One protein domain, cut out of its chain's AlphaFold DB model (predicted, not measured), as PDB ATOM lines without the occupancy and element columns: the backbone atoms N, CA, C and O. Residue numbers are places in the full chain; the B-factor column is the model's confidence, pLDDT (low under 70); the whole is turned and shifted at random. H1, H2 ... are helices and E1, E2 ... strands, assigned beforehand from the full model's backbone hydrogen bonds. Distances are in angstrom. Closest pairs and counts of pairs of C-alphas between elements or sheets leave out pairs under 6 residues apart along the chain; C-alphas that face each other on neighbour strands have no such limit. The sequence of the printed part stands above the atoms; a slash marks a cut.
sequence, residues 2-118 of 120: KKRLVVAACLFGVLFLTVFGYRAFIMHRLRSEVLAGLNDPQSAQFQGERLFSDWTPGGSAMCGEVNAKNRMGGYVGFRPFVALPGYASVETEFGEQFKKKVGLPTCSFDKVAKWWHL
ATOM      1  N   LYS A   2     -16.057 -30.550  30.406       83.81
ATOM      2  CA  LYS A   2     -16.556 -29.151  30.407       83.81
ATOM      3  C   LYS A   2     -15.485 -28.072  30.666       83.81
ATOM      4  O   LYS A   2     -15.413 -27.106  29.923       83.81
ATOM      5  N   LYS A   3     -14.580 -28.272  31.639       84.81
ATOM      6  CA  LYS A   3     -13.477 -27.325  31.927       84.81
ATOM      7  C   LYS A   3     -12.518 -27.127  30.741       84.81
ATOM      8  O   LYS A   3     -12.071 -26.016  30.505       84.81
ATOM      9  N   ARG A   4     -12.241 -28.188  29.968       91.00
ATOM     10  CA  ARG A   4     -11.377 -28.113  28.774       91.00
ATOM     11  C   ARG A   4     -12.052 -27.334  27.639       91.00
ATOM     12  O   ARG A   4     -11.386 -26.558  26.973       91.00
ATOM     13  N   LEU A   5     -13.369 -27.497  27.473       91.56
ATOM     14  CA  LEU A   5     -14.159 -26.736  26.497       91.56
ATOM     15  C   LEU A   5     -14.207 -25.242  26.838       91.56
ATOM     16  O   LEU A   5     -14.030 -24.414  25.954       91.56
ATOM     17  N   VAL A   6     -14.379 -24.899  28.120       93.81
ATOM     18  CA  VAL A   6     -14.353 -23.499  28.577       93.81
ATOM     19  C   VAL A   6     -12.990 -22.861  28.309       93.81
ATOM     20  O   VAL A   6     -12.927 -21.779  27.737       93.81
ATOM     21  N   VAL A   7     -11.895 -23.550  28.645       94.19
ATOM     22  CA  VAL A   7     -10.537 -23.051  28.373       94.19
ATOM     23  C   VAL A   7     -10.307 -22.856  26.872       94.19
ATOM     24  O   VAL A   7      -9.803 -21.811  26.472       94.19
ATOM     25  N   ALA A   8     -10.723 -23.807  26.031       94.88
ATOM     26  CA  ALA A   8     -10.599 -23.679  24.579       94.88
ATOM     27  C   ALA A   8     -11.386 -22.476  24.025       94.88
ATOM     28  O   ALA A   8     -10.862 -21.728  23.204       94.88
ATOM     29  N   ALA A   9     -12.610 -22.247  24.513       95.62
ATOM     30  CA  ALA A   9     -13.420 -21.097  24.116       95.62
ATOM     31  C   ALA A   9     -12.781 -19.762  24.535       95.62
ATOM     32  O   ALA A   9     -12.740 -18.826  23.738       95.62
ATOM     33  N   CYS A  10     -12.225 -19.677  25.748       95.56
ATOM     34  CA  CYS A  10     -11.502 -18.488  26.203       95.56
ATOM     35  C   CYS A  10     -10.259 -18.214  25.349       95.56
ATOM     36  O   CYS A  10     -10.043 -17.075  24.942       95.56
ATOM     37  N   LEU A  11      -9.470 -19.245  25.036       95.88
ATOM     38  CA  LEU A  11      -8.290 -19.107  24.177       95.88
ATOM     39  C   LEU A  11      -8.666 -18.625  22.771       95.88
ATOM     40  O   LEU A  11      -8.007 -17.735  22.236       95.88
ATOM     41  N   PHE A  12      -9.753 -19.149  22.201       95.62
ATOM     42  CA  PHE A  12     -10.262 -18.686  20.913       95.62
ATOM     43  C   PHE A  12     -10.754 -17.233  20.973       95.62
ATOM     44  O   PHE A  12     -10.455 -16.447  20.078       95.62
ATOM     45  N   GLY A  13     -11.449 -16.847  22.047       95.50
ATOM     46  CA  GLY A  13     -11.878 -15.466  22.269       95.50
ATOM     47  C   GLY A  13     -10.700 -14.493  22.362       95.50
ATOM     48  O   GLY A  13     -10.709 -13.456  21.704       95.50
ATOM     49  N   VAL A  14      -9.652 -14.847  23.110       96.44
ATOM     50  CA  VAL A  14      -8.423 -14.043  23.202       96.44
ATOM     51  C   VAL A  14      -7.748 -13.927  21.836       96.44
ATOM     52  O   VAL A  14      -7.410 -12.821  21.427       96.44
ATOM     53  N   LEU A  15      -7.605 -15.036  21.104       94.56
ATOM     54  CA  LEU A  15      -7.025 -15.036  19.759       94.56
ATOM     55  C   LEU A  15      -7.828 -14.155  18.789       94.56
ATOM     56  O   LEU A  15      -7.258 -13.396  18.010       94.56
ATOM     57  N   PHE A  16      -9.156 -14.217  18.841       93.69
ATOM     58  CA  PHE A  16     -10.008 -13.381  18.001       93.69
ATOM     59  C   PHE A  16      -9.826 -11.889  18.314       93.69
ATOM     60  O   PHE A  16      -9.659 -11.080  17.400       93.69
ATOM     61  N   LEU A  17      -9.802 -11.525  19.600       94.44
ATOM     62  CA  LEU A  17      -9.596 -10.144  20.040       94.44
ATOM     63  C   LEU A  17      -8.221  -9.609  19.637       94.44
ATOM     64  O   LEU A  17      -8.128  -8.467  19.188       94.44
ATOM     65  N   THR A  18      -7.161 -10.412  19.755       92.81
ATOM     66  CA  THR A  18      -5.815  -9.987  19.351       92.81
ATOM     67  C   THR A  18      -5.722  -9.802  17.842       92.81
ATOM     68  O   THR A  18      -5.224  -8.771  17.398       92.81
ATOM     69  N   VAL A  19      -6.263 -10.728  17.046       89.75
ATOM     70  CA  VAL A  19      -6.294 -10.615  15.579       89.75
ATOM     71  C   VAL A  19      -7.079  -9.377  15.146       89.75
ATOM     72  O   VAL A  19      -6.583  -8.583  14.346       89.75
ATOM     73  N   PHE A  20      -8.282  -9.168  15.684       90.38
ATOM     74  CA  PHE A  20      -9.112  -8.019  15.325       90.38
ATOM     75  C   PHE A  20      -8.490  -6.692  15.780       90.38
ATOM     76  O   PHE A  20      -8.407  -5.746  14.993       90.38
ATOM     77  N   GLY A  21      -7.985  -6.637  17.015       90.88
ATOM     78  CA  GLY A  21      -7.279  -5.472  17.548       90.88
ATOM     79  C   GLY A  21      -6.040  -5.125  16.725       90.88
ATOM     80  O   GLY A  21      -5.799  -3.958  16.422       90.88
ATOM     81  N   TYR A  22      -5.302  -6.136  16.270       90.06
ATOM     82  CA  TYR A  22      -4.138  -5.945  15.417       90.06
ATOM     83  C   TYR A  22      -4.505  -5.410  14.020       90.06
ATOM     84  O   TYR A  22      -3.846  -4.495  13.524       90.06
ATOM     85  N   ARG A  23      -5.603  -5.881  13.405       87.56
ATOM     86  CA  ARG A  23      -6.117  -5.281  12.150       87.56
ATOM     87  C   ARG A  23      -6.490  -3.819  12.332       87.56
ATOM     88  O   ARG A  23      -6.137  -2.990  11.496       87.56
ATOM     89  N   ALA A  24      -7.220  -3.514  13.403       89.31
ATOM     90  CA  ALA A  24      -7.647  -2.153  13.704       89.31
ATOM     91  C   ALA A  24      -6.436  -1.229  13.898       89.31
ATOM     92  O   ALA A  24      -6.420  -0.115  13.373       89.31
ATOM     93  N   PHE A  25      -5.392  -1.721  14.570       91.19
ATOM     94  CA  PHE A  25      -4.130  -1.008  14.737       91.19
ATOM     95  C   PHE A  25      -3.450  -0.689  13.396       91.19
ATOM     96  O   PHE A  25      -3.073   0.461  13.166       91.19
ATOM     97  N   ILE A  26      -3.338  -1.663  12.484       89.44
ATOM     98  CA  ILE A  26      -2.745  -1.438  11.153       89.44
ATOM     99  C   ILE A  26      -3.553  -0.407  10.357       89.44
ATOM    100  O   ILE A  26      -2.971   0.525   9.801       89.44
ATOM    101  N   MET A  27      -4.886  -0.530  10.328       88.81
ATOM    102  CA  MET A  27      -5.733   0.442   9.623       88.81
ATOM    103  C   MET A  27      -5.554   1.852  10.182       88.81
ATOM    104  O   MET A  27      -5.418   2.805   9.420       88.81
ATOM    105  N   HIS A  28      -5.485   1.994  11.506       91.69
ATOM    106  CA  HIS A  28      -5.268   3.291  12.135       91.69
ATOM    107  C   HIS A  28      -3.916   3.912  11.750       91.69
ATOM    108  O   HIS A  28      -3.853   5.100  11.435       91.69
ATOM    109  N   ARG A  29      -2.846   3.107  11.707       91.62
ATOM    110  CA  ARG A  29      -1.523   3.557  11.250       91.62
ATOM    111  C   ARG A  29      -1.562   4.047   9.805       91.62
ATOM    112  O   ARG A  29      -1.141   5.165   9.542       91.62
ATOM    113  N   LEU A  30      -2.124   3.269   8.884       89.25
ATOM    114  CA  LEU A  30      -2.181   3.654   7.470       89.25
ATOM    115  C   LEU A  30      -3.086   4.868   7.223       89.25
ATOM    116  O   LEU A  30      -2.766   5.701   6.381       89.25
ATOM    117  N   ARG A  31      -4.172   5.034   7.994       93.00
ATOM    118  CA  ARG A  31      -4.984   6.260   7.949       93.00
ATOM    119  C   ARG A  31      -4.164   7.487   8.330       93.00
ATOM    120  O   ARG A  31      -4.326   8.519   7.692       93.00
ATOM    121  N   SER A  32      -3.287   7.388   9.333       93.19
ATOM    122  CA  SER A  32      -2.476   8.532   9.771       93.19
ATOM    123  C   SER A  32      -1.578   9.092   8.663       93.19
ATOM    124  O   SER A  32      -1.445  10.308   8.557       93.19
ATOM    125  N   GLU A  33      -1.073   8.233   7.774       91.50
ATOM    126  CA  GLU A  33      -0.305   8.654   6.596       91.50
ATOM    127  C   GLU A  33      -1.172   9.467   5.623       91.50
ATOM    128  O   GLU A  33      -0.753  10.514   5.134       91.50
ATOM    129  N   VAL A  34      -2.416   9.031   5.375       90.94
ATOM    130  CA  VAL A  34      -3.370   9.767   4.521       90.94
ATOM    131  C   VAL A  34      -3.718  11.112   5.148       90.94
ATOM    132  O   VAL A  34      -3.712  12.138   4.473       90.94
ATOM    133  N   LEU A  35      -3.997  11.105   6.452       93.50
ATOM    134  CA  LEU A  35      -4.367  12.285   7.227       93.50
ATOM    135  C   LEU A  35      -3.275  13.360   7.213       93.50
ATOM    136  O   LEU A  35      -3.606  14.541   7.136       93.50
ATOM    137  N   ALA A  36      -1.999  12.968   7.235       91.50
ATOM    138  CA  ALA A  36      -0.869  13.897   7.187       91.50
ATOM    139  C   ALA A  36      -0.835  14.752   5.905       91.50
ATOM    140  O   ALA A  36      -0.274  15.846   5.914       91.50
ATOM    141  N   GLY A  37      -1.450  14.282   4.812       86.19
ATOM    142  CA  GLY A  37      -1.532  15.000   3.537       86.19
ATOM    143  C   GLY A  37      -2.759  15.907   3.366       86.19
ATOM    144  O   GLY A  37      -2.898  16.538   2.318       86.19
ATOM    145  N   LEU A  38      -3.674  15.968   4.342       90.19
ATOM    146  CA  LEU A  38      -4.942  16.700   4.228       90.19
ATOM    147  C   LEU A  38      -4.880  18.092   4.873       90.19
ATOM    148  O   LEU A  38      -4.197  18.298   5.870       90.19
ATOM    149  N   ASN A  39      -5.658  19.048   4.343       90.44
ATOM    150  CA  ASN A  39      -5.764  20.392   4.937       90.44
ATOM    151  C   ASN A  39      -6.493  20.377   6.293       90.44
ATOM    152  O   ASN A  39      -6.118  21.117   7.195       90.44
ATOM    153  N   ASP A  40      -7.540  19.556   6.424       91.69
ATOM    154  CA  ASP A  40      -8.284  19.351   7.672       91.69
ATOM    155  C   ASP A  40      -8.372  17.842   7.964       91.69
ATOM    156  O   ASP A  40      -9.318  17.176   7.522       91.69
ATOM    157  N   PRO A  41      -7.380  17.291   8.687       92.06
ATOM    158  CA  PRO A  41      -7.324  15.867   9.000       92.06
ATOM    159  C   PRO A  41      -8.462  15.399   9.915       92.06
ATOM    160  O   PRO A  41      -8.910  14.260   9.813       92.06
ATOM    161  N   GLN A  42      -8.949  16.260  10.812       91.75
ATOM    162  CA  GLN A  42      -9.971  15.884  11.796       91.75
ATOM    163  C   GLN A  42     -11.356  15.735  11.160       91.75
ATOM    164  O   GLN A  42     -12.180  14.966  11.646       91.75
ATOM    165  N   SER A  43     -11.605  16.443  10.057       91.88
ATOM    166  CA  SER A  43     -12.858  16.345   9.300       91.88
ATOM    167  C   SER A  43     -12.924  15.179   8.309       91.88
ATOM    168  O   SER A  43     -13.968  15.003   7.671       91.88
ATOM    169  N   ALA A  44     -11.826  14.435   8.130       94.25
ATOM    170  CA  ALA A  44     -11.697  13.430   7.085       94.25
ATOM    171  C   ALA A  44     -12.649  12.247   7.311       94.25
ATOM    172  O   ALA A  44     -12.707  11.658   8.391       94.25
ATOM    173  N   GLN A  45     -13.373  11.879   6.261       95.00
ATOM    174  CA  GLN A  45     -14.291  10.747   6.246       95.00
ATOM    175  C   GLN A  45     -13.729   9.679   5.318       95.00
ATOM    176  O   GLN A  45     -13.424   9.968   4.163       95.00
ATOM    177  N   PHE A  46     -13.600   8.454   5.819       93.62
ATOM    178  CA  PHE A  46     -13.087   7.321   5.057       93.62
ATOM    179  C   PHE A  46     -14.209   6.338   4.736       93.62
ATOM    180  O   PHE A  46     -15.069   6.083   5.581       93.62
ATOM    181  N   GLN A  47     -14.186   5.766   3.534       90.75
ATOM    182  CA  GLN A  47     -15.108   4.704   3.136       90.75
ATOM    183  C   GLN A  47     -14.445   3.694   2.196       90.75
ATOM    184  O   GLN A  47     -13.429   3.975   1.560       90.75
ATOM    185  N   GLY A  48     -15.027   2.494   2.115       84.94
ATOM    186  CA  GLY A  48     -14.568   1.449   1.193       84.94
ATOM    187  C   GLY A  48     -13.158   0.920   1.473       84.94
ATOM    188  O   GLY A  48     -12.542   0.342   0.581       84.94
ATOM    189  N   GLU A  49     -12.643   1.114   2.690       87.56
ATOM    190  CA  GLU A  49     -11.262   0.794   3.040       87.56
ATOM    191  C   GLU A  49     -10.995  -0.707   3.043       87.56
ATOM    192  O   GLU A  49     -11.739  -1.510   3.616       87.56
ATOM    193  N   ARG A  50      -9.889  -1.086   2.414       83.81
ATOM    194  CA  ARG A  50      -9.426  -2.466   2.332       83.81
ATOM    195  C   ARG A  50      -7.933  -2.509   2.605       83.81
ATOM    196  O   ARG A  50      -7.167  -1.733   2.039       83.81
ATOM    197  N   LEU A  51      -7.536  -3.432   3.475       82.19
ATOM    198  CA  LEU A  51      -6.137  -3.784   3.691       82.19
ATOM    199  C   LEU A  51      -5.703  -4.805   2.639       82.19
ATOM    200  O   LEU A  51      -6.387  -5.807   2.429       82.19
ATOM    201  N   PHE A  52      -4.550  -4.561   2.033       70.94
ATOM    202  CA  PHE A  52      -3.871  -5.438   1.090       70.94
ATOM    203  C   PHE A  52      -2.465  -5.685   1.635       70.94
ATOM    204  O   PHE A  52      -1.862  -4.744   2.129       70.94
ATOM    205  N   SER A  53      -1.926  -6.900   1.518       67.69
ATOM    206  CA  SER A  53      -0.628  -7.329   2.083       67.69
ATOM    207  C   SER A  53      -0.677  -7.908   3.508       67.69
ATOM    208  O   SER A  53      -1.727  -7.989   4.149       67.69
ATOM    209  N   ASP A  54       0.490  -8.390   3.927       61.69
ATOM    210  CA  ASP A  54       0.781  -9.184   5.108       61.69
ATOM    211  C   ASP A  54       0.297  -8.528   6.402       61.69
ATOM    212  O   ASP A  54       0.214  -7.303   6.536       61.69
ATOM    213  N   TRP A  55       0.054  -9.375   7.405       64.88
ATOM    214  CA  TRP A  55      -0.237  -9.011   8.793       64.88
ATOM    215  C   TRP A  55       1.002  -8.445   9.508       64.88
ATOM    216  O   TRP A  55       1.297  -8.821  10.638       64.88
ATOM    217  N   THR A  56       1.767  -7.584   8.840       66.12
ATOM    218  CA  THR A  56       2.955  -6.939   9.393       66.12
ATOM    219  C   THR A  56       2.912  -5.436   9.121       66.12
ATOM    220  O   THR A  56       2.598  -5.026   8.003       66.12
ATOM    221  N   PRO A  57       3.276  -4.571  10.086       61.72
ATOM    222  CA  PRO A  57       3.069  -3.130   9.948       61.72
ATOM    223  C   PRO A  57       3.932  -2.499   8.848       61.72
ATOM    224  O   PRO A  57       3.584  -1.438   8.349       61.72
ATOM    225  N   GLY A  58       5.053  -3.133   8.484       61.72
ATOM    226  CA  GLY A  58       5.965  -2.672   7.431       61.72
ATOM    227  C   GLY A  58       5.636  -3.195   6.030       61.72
ATOM    228  O   GLY A  58       6.174  -2.677   5.057       61.72
ATOM    229  N   GLY A  59       4.765  -4.204   5.921       67.38
ATOM    230  CA  GLY A  59       4.330  -4.771   4.643       67.38
ATOM    231  C   GLY A  59       2.915  -4.368   4.238       67.38
ATOM    232  O   GLY A  59       2.595  -4.430   3.055       67.38
ATOM    233  N   SER A  60       2.064  -3.956   5.184       77.44
ATOM    234  CA  SER A  60       0.651  -3.665   4.923       77.44
ATOM    235  C   SER A  60       0.440  -2.442   4.025       77.44
ATOM    236  O   SER A  60       0.969  -1.367   4.279       77.44
ATOM    237  N   ALA A  61      -0.424  -2.586   3.028       78.94
ATOM    238  CA  ALA A  61      -0.961  -1.516   2.200       78.94
ATOM    239  C   ALA A  61      -2.465  -1.353   2.464       78.94
ATOM    240  O   ALA A  61      -3.158  -2.285   2.872       78.94
ATOM    241  N   MET A  62      -3.003  -0.169   2.212       84.38
ATOM    242  CA  MET A  62      -4.431   0.111   2.312       84.38
ATOM    243  C   MET A  62      -4.868   0.956   1.132       84.38
ATOM    244  O   MET A  62      -4.137   1.836   0.686       84.38
ATOM    245  N   CYS A  63      -6.071   0.711   0.638       84.31
ATOM    246  CA  CYS A  63      -6.707   1.630  -0.286       84.31
ATOM    247  C   CYS A  63      -8.186   1.783   0.059       84.31
ATOM    248  O   CYS A  63      -8.771   0.929   0.731       84.31
ATOM    249  N   GLY A  64      -8.769   2.891  -0.370       85.62
ATOM    250  CA  GLY A  64     -10.154   3.249  -0.105       85.62
ATOM    251  C   GLY A  64     -10.444   4.628  -0.670       85.62
ATOM    252  O   GLY A  64      -9.723   5.110  -1.544       85.62
ATOM    253  N   GLU A  65     -11.474   5.275  -0.149       88.19
ATOM    254  CA  GLU A  65     -11.831   6.638  -0.520       88.19
ATOM    255  C   GLU A  65     -11.842   7.537   0.711       88.19
ATOM    256  O   GLU A  65     -12.264   7.126   1.795       88.19
ATOM    257  N   VAL A  66     -11.381   8.772   0.536       92.25
ATOM    258  CA  VAL A  66     -11.352   9.794   1.577       92.25
ATOM    259  C   VAL A  66     -12.041  11.059   1.086       92.25
ATOM    260  O   VAL A  66     -11.783  11.542  -0.016       92.25
ATOM    261  N   ASN A  67     -12.932  11.600   1.905       93.44
ATOM    262  CA  ASN A  67     -13.541  12.907   1.711       93.44
ATOM    263  C   ASN A  67     -13.029  13.849   2.800       93.44
ATOM    264  O   ASN A  67     -13.195  13.583   3.990       93.44
ATOM    265  N   ALA A  68     -12.402  14.948   2.398       93.50
ATOM    266  CA  ALA A  68     -11.795  15.917   3.301       93.50
ATOM    267  C   ALA A  68     -12.141  17.342   2.870       93.50
ATOM    268  O   ALA A  68     -12.508  17.588   1.717       93.50
ATOM    269  N   LYS A  69     -12.023  18.297   3.793       92.44
ATOM    270  CA  LYS A  69     -12.264  19.702   3.473       92.44
ATOM    271  C   LYS A  69     -11.089  20.320   2.713       92.44
ATOM    272  O   LYS A  69      -9.918  20.019   2.959       92.44
ATOM    273  N   ASN A  70     -11.404  21.218   1.786       88.69
ATOM    274  CA  ASN A  70     -10.425  22.118   1.186       88.69
ATOM    275  C   ASN A  70     -10.047  23.254   2.158       88.69
ATOM    276  O   ASN A  70     -10.596  23.374   3.252       88.69
ATOM    277  N   ARG A  71      -9.138  24.137   1.732       88.44
ATOM    278  CA  ARG A  71      -8.719  25.314   2.518       88.44
ATOM    279  C   ARG A  71      -9.848  26.310   2.815       88.44
ATOM    280  O   ARG A  71      -9.703  27.121   3.717       88.44
ATOM    281  N   MET A  72     -10.953  26.250   2.072       91.06
ATOM    282  CA  MET A  72     -12.143  27.080   2.290       91.06
ATOM    283  C   MET A  72     -13.168  26.404   3.221       91.06
ATOM    284  O   MET A  72     -14.246  26.945   3.434       91.06
ATOM    285  N   GLY A  73     -12.858  25.222   3.772       90.06
ATOM    286  CA  GLY A  73     -13.709  24.509   4.731       90.06
ATOM    287  C   GLY A  73     -14.820  23.653   4.113       90.06
ATOM    288  O   GLY A  73     -15.603  23.056   4.852       90.06
ATOM    289  N   GLY A  74     -14.891  23.553   2.782       92.06
ATOM    290  CA  GLY A  74     -15.885  22.745   2.073       92.06
ATOM    291  C   GLY A  74     -15.377  21.341   1.746       92.06
ATOM    292  O   GLY A  74     -14.229  21.185   1.324       92.06
ATOM    293  N   TYR A  75     -16.232  20.325   1.902       92.50
ATOM    294  CA  TYR A  75     -15.945  18.966   1.432       92.50
ATOM    295  C   TYR A  75     -15.836  18.931  -0.092       92.50
ATOM    296  O   TYR A  75     -16.665  19.511  -0.792       92.50
ATOM    297  N   VAL A  76     -14.822  18.232  -0.603       87.56
ATOM    298  CA  VAL A  76     -14.544  18.158  -2.048       87.56
ATOM    299  C   VAL A  76     -15.033  16.868  -2.711       87.56
ATOM    300  O   VAL A  76     -14.746  16.651  -3.887       87.56
ATOM    301  N   GLY A  77     -15.743  16.023  -1.961       88.94
ATOM    302  CA  GLY A  77     -16.181  14.699  -2.392       88.94
ATOM    303  C   GLY A  77     -15.157  13.608  -2.075       88.94
ATOM    304  O   GLY A  77     -13.993  13.883  -1.777       88.94
ATOM    305  N   PHE A  78     -15.615  12.358  -2.123       87.38
ATOM    306  CA  PHE A  78     -14.764  11.188  -1.929       87.38
ATOM    307  C   PHE A  78     -13.767  11.053  -3.079       87.38
ATOM    308  O   PHE A  78     -14.147  11.058  -4.248       87.38
ATOM    309  N   ARG A  79     -12.484  10.938  -2.731       84.50
ATOM    310  CA  ARG A  79     -11.386  10.706  -3.671       84.50
ATOM    311  C   ARG A  79     -10.646   9.429  -3.302       84.50
ATOM    312  O   ARG A  79     -10.454   9.180  -2.109       84.50
ATOM    313  N   PRO A  80     -10.217   8.625  -4.285       83.94
ATOM    314  CA  PRO A  80      -9.489   7.408  -3.994       83.94
ATOM    315  C   PRO A  80      -8.132   7.737  -3.369       83.94
ATOM    316  O   PRO A  80      -7.498   8.744  -3.692       83.94
ATOM    317  N   PHE A  81      -7.685   6.877  -2.463       83.81
ATOM    318  CA  PHE A  81      -6.366   6.969  -1.857       83.81
ATOM    319  C   PHE A  81      -5.684   5.605  -1.809       83.81
ATOM    320  O   PHE A  81      -6.329   4.553  -1.769       83.81
ATOM    321  N   VAL A  82      -4.355   5.645  -1.746       83.25
ATOM    322  CA  VAL A  82      -3.508   4.497  -1.424       83.25
ATOM    323  C   VAL A  82      -2.561   4.902  -0.302       83.25
ATOM    324  O   VAL A  82      -1.958   5.973  -0.352       83.25
ATOM    325  N   ALA A  83      -2.435   4.042   0.703       84.12
ATOM    326  CA  ALA A  83      -1.553   4.208   1.844       84.12
ATOM    327  C   ALA A  83      -0.642   2.987   2.005       84.12
ATOM    328  O   ALA A  83      -1.067   1.837   1.889       84.12
ATOM    329  N   LEU A  84       0.617   3.267   2.289       82.56
ATOM    330  CA  LEU A  84       1.714   2.359   2.579       82.56
ATOM    331  C   LEU A  84       2.416   2.886   3.845       82.56
ATOM    332  O   LEU A  84       2.229   4.050   4.209       82.56
ATOM    333  N   PRO A  85       3.245   2.086   4.525       80.88
ATOM    334  CA  PRO A  85       3.976   2.564   5.693       80.88
ATOM    335  C   PRO A  85       4.903   3.721   5.288       80.88
ATOM    336  O   PRO A  85       5.749   3.555   4.409       80.88
ATOM    337  N   GLY A  86       4.717   4.899   5.894       81.50
ATOM    338  CA  GLY A  86       5.477   6.114   5.583       81.50
ATOM    339  C   GLY A  86       5.135   6.796   4.251       81.50
ATOM    340  O   GLY A  86       5.881   7.673   3.816       81.50
ATOM    341  N   TYR A  87       4.059   6.393   3.567       79.94
ATOM    342  CA  TYR A  87       3.639   7.036   2.323       79.94
ATOM    343  C   TYR A  87       2.135   6.921   2.091       79.94
ATOM    344  O   TYR A  87       1.587   5.824   2.051       79.94
ATOM    345  N   ALA A  88       1.474   8.038   1.803       83.88
ATOM    346  CA  ALA A  88       0.108   8.032   1.304       83.88
ATOM    347  C   ALA A  88      -0.079   9.022   0.158       83.88
ATOM    348  O   ALA A  88       0.612  10.035   0.055       83.88
ATOM    349  N   SER A  89      -1.045   8.718  -0.701       80.50
ATOM    350  CA  SER A  89      -1.451   9.572  -1.808       80.50
ATOM    351  C   SER A  89      -2.969   9.585  -1.910       80.50
ATOM    352  O   SER A  89      -3.589   8.522  -1.967       80.50
ATOM    353  N   VAL A  90      -3.552  10.784  -1.937       79.88
ATOM    354  CA  VAL A  90      -4.960  11.016  -2.277       79.88
ATOM    355  C   VAL A  90      -4.986  11.479  -3.719       79.88
ATOM    356  O   VAL A  90      -4.405  12.509  -4.063       79.88
ATOM    357  N   GLU A  91      -5.610  10.697  -4.585       70.75
ATOM    358  CA  GLU A  91      -5.590  10.959  -6.012       70.75
ATOM    359  C   GLU A  91      -6.474  12.169  -6.312       70.75
ATOM    360  O   GLU A  91      -7.700  12.118  -6.212       70.75
ATOM    361  N   THR A  92      -5.841  13.299  -6.626       51.91
ATOM    362  CA  THR A  92      -6.557  14.494  -7.073       51.91
ATOM    363  C   THR A  92      -6.502  14.650  -8.587       51.91
ATOM    364  O   THR A  92      -7.546  14.931  -9.153       51.91
ATOM    365  N   GLU A  93      -5.363  14.403  -9.250       46.19
ATOM    366  CA  GLU A  93      -5.215  14.531 -10.721       46.19
ATOM    367  C   GLU A  93      -4.083  13.653 -11.325       46.19
ATOM    368  O   GLU A  93      -3.717  13.802 -12.485       46.19
ATOM    369  N   PHE A  94      -3.511  12.701 -10.576       44.22
ATOM    370  CA  PHE A  94      -2.307  11.943 -10.986       44.22
ATOM    371  C   PHE A  94      -2.583  10.489 -11.413       44.22
ATOM    372  O   PHE A  94      -1.783   9.583 -11.166       44.22
ATOM    373  N   GLY A  95      -3.698  10.271 -12.110       42.62
ATOM    374  CA  GLY A  95      -4.173   8.936 -12.490       42.62
ATOM    375  C   GLY A  95      -3.420   8.213 -13.602       42.62
ATOM    376  O   GLY A  95      -3.805   7.102 -13.962       42.62
ATOM    377  N   GLU A  96      -2.327   8.772 -14.127       46.34
ATOM    378  CA  GLU A  96      -1.496   8.102 -15.141       46.34
ATOM    379  C   GLU A  96      -0.074   7.778 -14.670       46.34
ATOM    380  O   GLU A  96       0.412   6.667 -14.900       46.34
ATOM    381  N   GLN A  97       0.606   8.683 -13.957       41.94
ATOM    382  CA  GLN A  97       1.978   8.410 -13.503       41.94
ATOM    383  C   GLN A  97       2.037   7.376 -12.372       41.94
ATOM    384  O   GLN A  97       2.949   6.548 -12.357       41.94
ATOM    385  N   PHE A  98       1.050   7.351 -11.470       48.41
ATOM    386  CA  PHE A  98       0.971   6.321 -10.430       48.41
ATOM    387  C   PHE A  98       0.558   4.956 -11.012       48.41
ATOM    388  O   PHE A  98       1.165   3.941 -10.665       48.41
ATOM    389  N   LYS A  99      -0.344   4.927 -12.013       45.69
ATOM    390  CA  LYS A  99      -0.622   3.720 -12.824       45.69
ATOM    391  C   LYS A  99       0.643   3.155 -13.464       45.69
ATOM    392  O   LYS A  99       0.798   1.941 -13.518       45.69
ATOM    393  N   LYS A 100       1.560   4.014 -13.919       39.91
ATOM    394  CA  LYS A 100       2.809   3.601 -14.577       39.91
ATOM    395  C   LYS A 100       3.909   3.175 -13.594       39.91
ATOM    396  O   LYS A 100       4.692   2.291 -13.920       39.91
ATOM    397  N   LYS A 101       3.972   3.783 -12.403       38.50
ATOM    398  CA  LYS A 101       5.036   3.554 -11.402       38.50
ATOM    399  C   LYS A 101       4.697   2.465 -10.378       38.50
ATOM    400  O   LYS A 101       5.597   1.794  -9.880       38.50
ATOM    401  N   VAL A 102       3.410   2.281 -10.085       45.72
ATOM    402  CA  VAL A 102       2.906   1.302  -9.106       45.72
ATOM    403  C   VAL A 102       2.056   0.217  -9.777       45.72
ATOM    404  O   VAL A 102       1.857  -0.848  -9.207       45.72
ATOM    405  N   GLY A 103       1.609   0.412 -11.024       42.91
ATOM    406  CA  GLY A 103       0.889  -0.630 -11.768       42.91
ATOM    407  C   GLY A 103      -0.514  -0.930 -11.228       42.91
ATOM    408  O   GLY A 103      -1.085  -1.961 -11.585       42.91
ATOM    409  N   LEU A 104      -1.063  -0.066 -10.367       48.00
ATOM    410  CA  LEU A 104      -2.345  -0.257  -9.689       48.00
ATOM    411  C   LEU A 104      -3.406   0.643 -10.328       48.00
ATOM    412  O   LEU A 104      -3.394   1.850 -10.099       48.00
ATOM    413  N   PRO A 105      -4.292   0.096 -11.180       42.59
ATOM    414  CA  PRO A 105      -5.272   0.906 -11.887       42.59
ATOM    415  C   PRO A 105      -6.491   1.267 -11.039       42.59
ATOM    416  O   PRO A 105      -7.183   2.207 -11.399       42.59
ATOM    417  N   THR A 106      -6.751   0.555  -9.945       48.78
ATOM    418  CA  THR A 106      -7.890   0.742  -9.038       48.78
ATOM    419  C   THR A 106      -7.628  -0.070  -7.767       48.78
ATOM    420  O   THR A 106      -6.743  -0.930  -7.758       48.78
ATOM    421  N   CYS A 107      -8.432   0.121  -6.720       53.06
ATOM    422  CA  CYS A 107      -8.590  -0.802  -5.584       53.06
ATOM    423  C   CYS A 107      -9.097  -2.215  -5.992       53.06
ATOM    424  O   CYS A 107      -9.913  -2.819  -5.295       53.06
ATOM    425  N   SER A 108      -8.670  -2.738  -7.147       44.81
ATOM    426  CA  SER A 108      -8.986  -4.067  -7.656       44.81
ATOM    427  C   SER A 108      -7.860  -5.047  -7.315       44.81
ATOM    428  O   SER A 108      -6.677  -4.789  -7.543       44.81
ATOM    429  N   PHE A 109      -8.270  -6.173  -6.738       40.53
ATOM    430  CA  PHE A 109      -7.473  -7.165  -6.011       40.53
ATOM    431  C   PHE A 109      -6.345  -7.820  -6.840       40.53
ATOM    432  O   PHE A 109      -5.347  -8.265  -6.278       40.53
ATOM    433  N   ASP A 110      -6.449  -7.832  -8.170       42.31
ATOM    434  CA  ASP A 110      -5.627  -8.696  -9.032       42.31
ATOM    435  C   ASP A 110      -4.161  -8.268  -9.220       42.31
ATOM    436  O   ASP A 110      -3.354  -9.051  -9.725       42.31
ATOM    437  N   LYS A 111      -3.774  -7.035  -8.856       41.97
ATOM    438  CA  LYS A 111      -2.432  -6.507  -9.196       41.97
ATOM    439  C   LYS A 111      -1.548  -6.079  -8.026       41.97
ATOM    440  O   LYS A 111      -0.340  -5.985  -8.226       41.97
ATOM    441  N   VAL A 112      -2.087  -5.909  -6.813       42.88
ATOM    442  CA  VAL A 112      -1.267  -5.607  -5.615       42.88
ATOM    443  C   VAL A 112      -0.355  -6.787  -5.268       42.88
ATOM    444  O   VAL A 112       0.832  -6.592  -5.018       42.88
ATOM    445  N   ALA A 113      -0.868  -8.017  -5.372       40.88
ATOM    446  CA  ALA A 113      -0.082  -9.233  -5.158       40.88
ATOM    447  C   ALA A 113       1.125  -9.332  -6.114       40.88
ATOM    448  O   ALA A 113       2.205  -9.763  -5.723       40.88
ATOM    449  N   LYS A 114       0.984  -8.865  -7.362       42.50
ATOM    450  CA  LYS A 114       2.020  -8.995  -8.398       42.50
ATOM    451  C   LYS A 114       3.201  -8.030  -8.217       42.50
ATOM    452  O   LYS A 114       4.298  -8.346  -8.663       42.50
ATOM    453  N   TRP A 115       3.004  -6.883  -7.561       40.22
ATOM    454  CA  TRP A 115       4.078  -5.909  -7.301       40.22
ATOM    455  C   TRP A 115       5.008  -6.352  -6.161       40.22
ATOM    456  O   TRP A 115       6.211  -6.109  -6.220       40.22
ATOM    457  N   TRP A 116       4.474  -7.057  -5.156       42.59
ATOM    458  CA  TRP A 116       5.260  -7.560  -4.021       42.59
ATOM    459  C   TRP A 116       6.193  -8.718  -4.413       42.59
ATOM    460  O   TRP A 116       7.319  -8.798  -3.931       42.59
ATOM    461  N   HIS A 117       5.777  -9.566  -5.361       43.06
ATOM    462  CA  HIS A 117       6.570 -10.706  -5.848       43.06
ATOM    463  C   HIS A 117       7.683 -10.357  -6.859       43.06
ATOM    464  O   HIS A 117       8.375 -11.261  -7.309       43.06
ATOM    465  N   LEU A 118       7.863  -9.088  -7.250       43.75
ATOM    466  CA  LEU A 118       8.863  -8.666  -8.253       43.75
ATOM    467  C   LEU A 118      10.048  -7.877  -7.666       43.75
ATOM    468  O   LEU A 118      10.863  -7.349  -8.421       43.75
TER     469      LEU A 118
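What this domain is: This is residues 2 to 118 of the 120 residues of an uncharacterized protein of Polaromonas sp. OV174 (UniProt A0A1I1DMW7). One long straight helix, H1, lays its residues 23 to 36 across one face of a small, twisted sheet of four strands, while its residues 2 to 18 stick out as a free arm that makes much of the length. Beyond the sheet, on the side away from H1, hangs a loose tail with two short helices, H2 and H3. The printed part has 117 residues, with three named helices and four named strands in the order H1 E1 E2 E3 E4 H2 H3; the sheet is antiparallel, in the order E1 - E2 - E3 - E4, and the class is mixed, helices and strands. The whole is loose, with a radius of gyration of the C-alphas of 17.8 A and spans of 61 by 39 by 21 A.

How they stand to each other: Look first at the sheet, a meander, each strand the antiparallel neighbour of the one before: E1, residues 45 to 52, E2, residues 61 to 67, E3, residues 79 to 84, and E4, residues 87 to 90. E1 and E2 form a hairpin, with N 47 and O 65 within hydrogen-bond range at 2.9 A; E1 bends by 65 degrees at residue 48. In the hairpin of E2 and E3 find N 62 and O 83 at 2.8 A, and in that of E3 and E4 N 84 and O 87 at 2.7 A. H1, residues 2 to 36, is on the sheet at a height of 12.3 A over it, making two layers, a helix on one face of a sheet. It runs across the strands, at 71 degrees to E3 on the local plane. Its closest C-alphas to E4 are those of Val 34 and Ala 88, 5.0 A apart, and to E3 those of Leu 30 and Ala 83, 5.7 A. H2, residues 97 to 102, and H3, residues 112 to 116, are not on the sheet and are apart from H1. They are close but not clearly touching, the C-alphas of Val 102 and Trp 115 being 7.5 A apart. In H2 every O i to N i+4 pair is within hydrogen-bond range; in H1 30 of 31 are, and in H3 0 of 1, beside 1 of 2 O i to N i+3 pairs.

Where its parts are: Find C-alpha 45 at (-14.291, 10.747, 6.246), where E1 begins; it is 19.9 A long, E2 19.1 A, E3 16.7 A and E4 10.5 A. H1 runs 51.4 A from C-alpha 2 at (-16.556, -29.151, 30.407) to C-alpha 36. H2 measures 8.4 A and H3 7.0 A, ending at C-alpha 116, (5.260, -7.560, -4.021).

The domain as a whole: The C-alphas farthest apart are those of Lys 2 and Met 72, 63.0 A. The printed part has no cut, and the link E2 to E3, 11 residues, is long. Mean pLDDT of the printed part is 77.1; residues 53 to 59 and 92 to 118 are under 70.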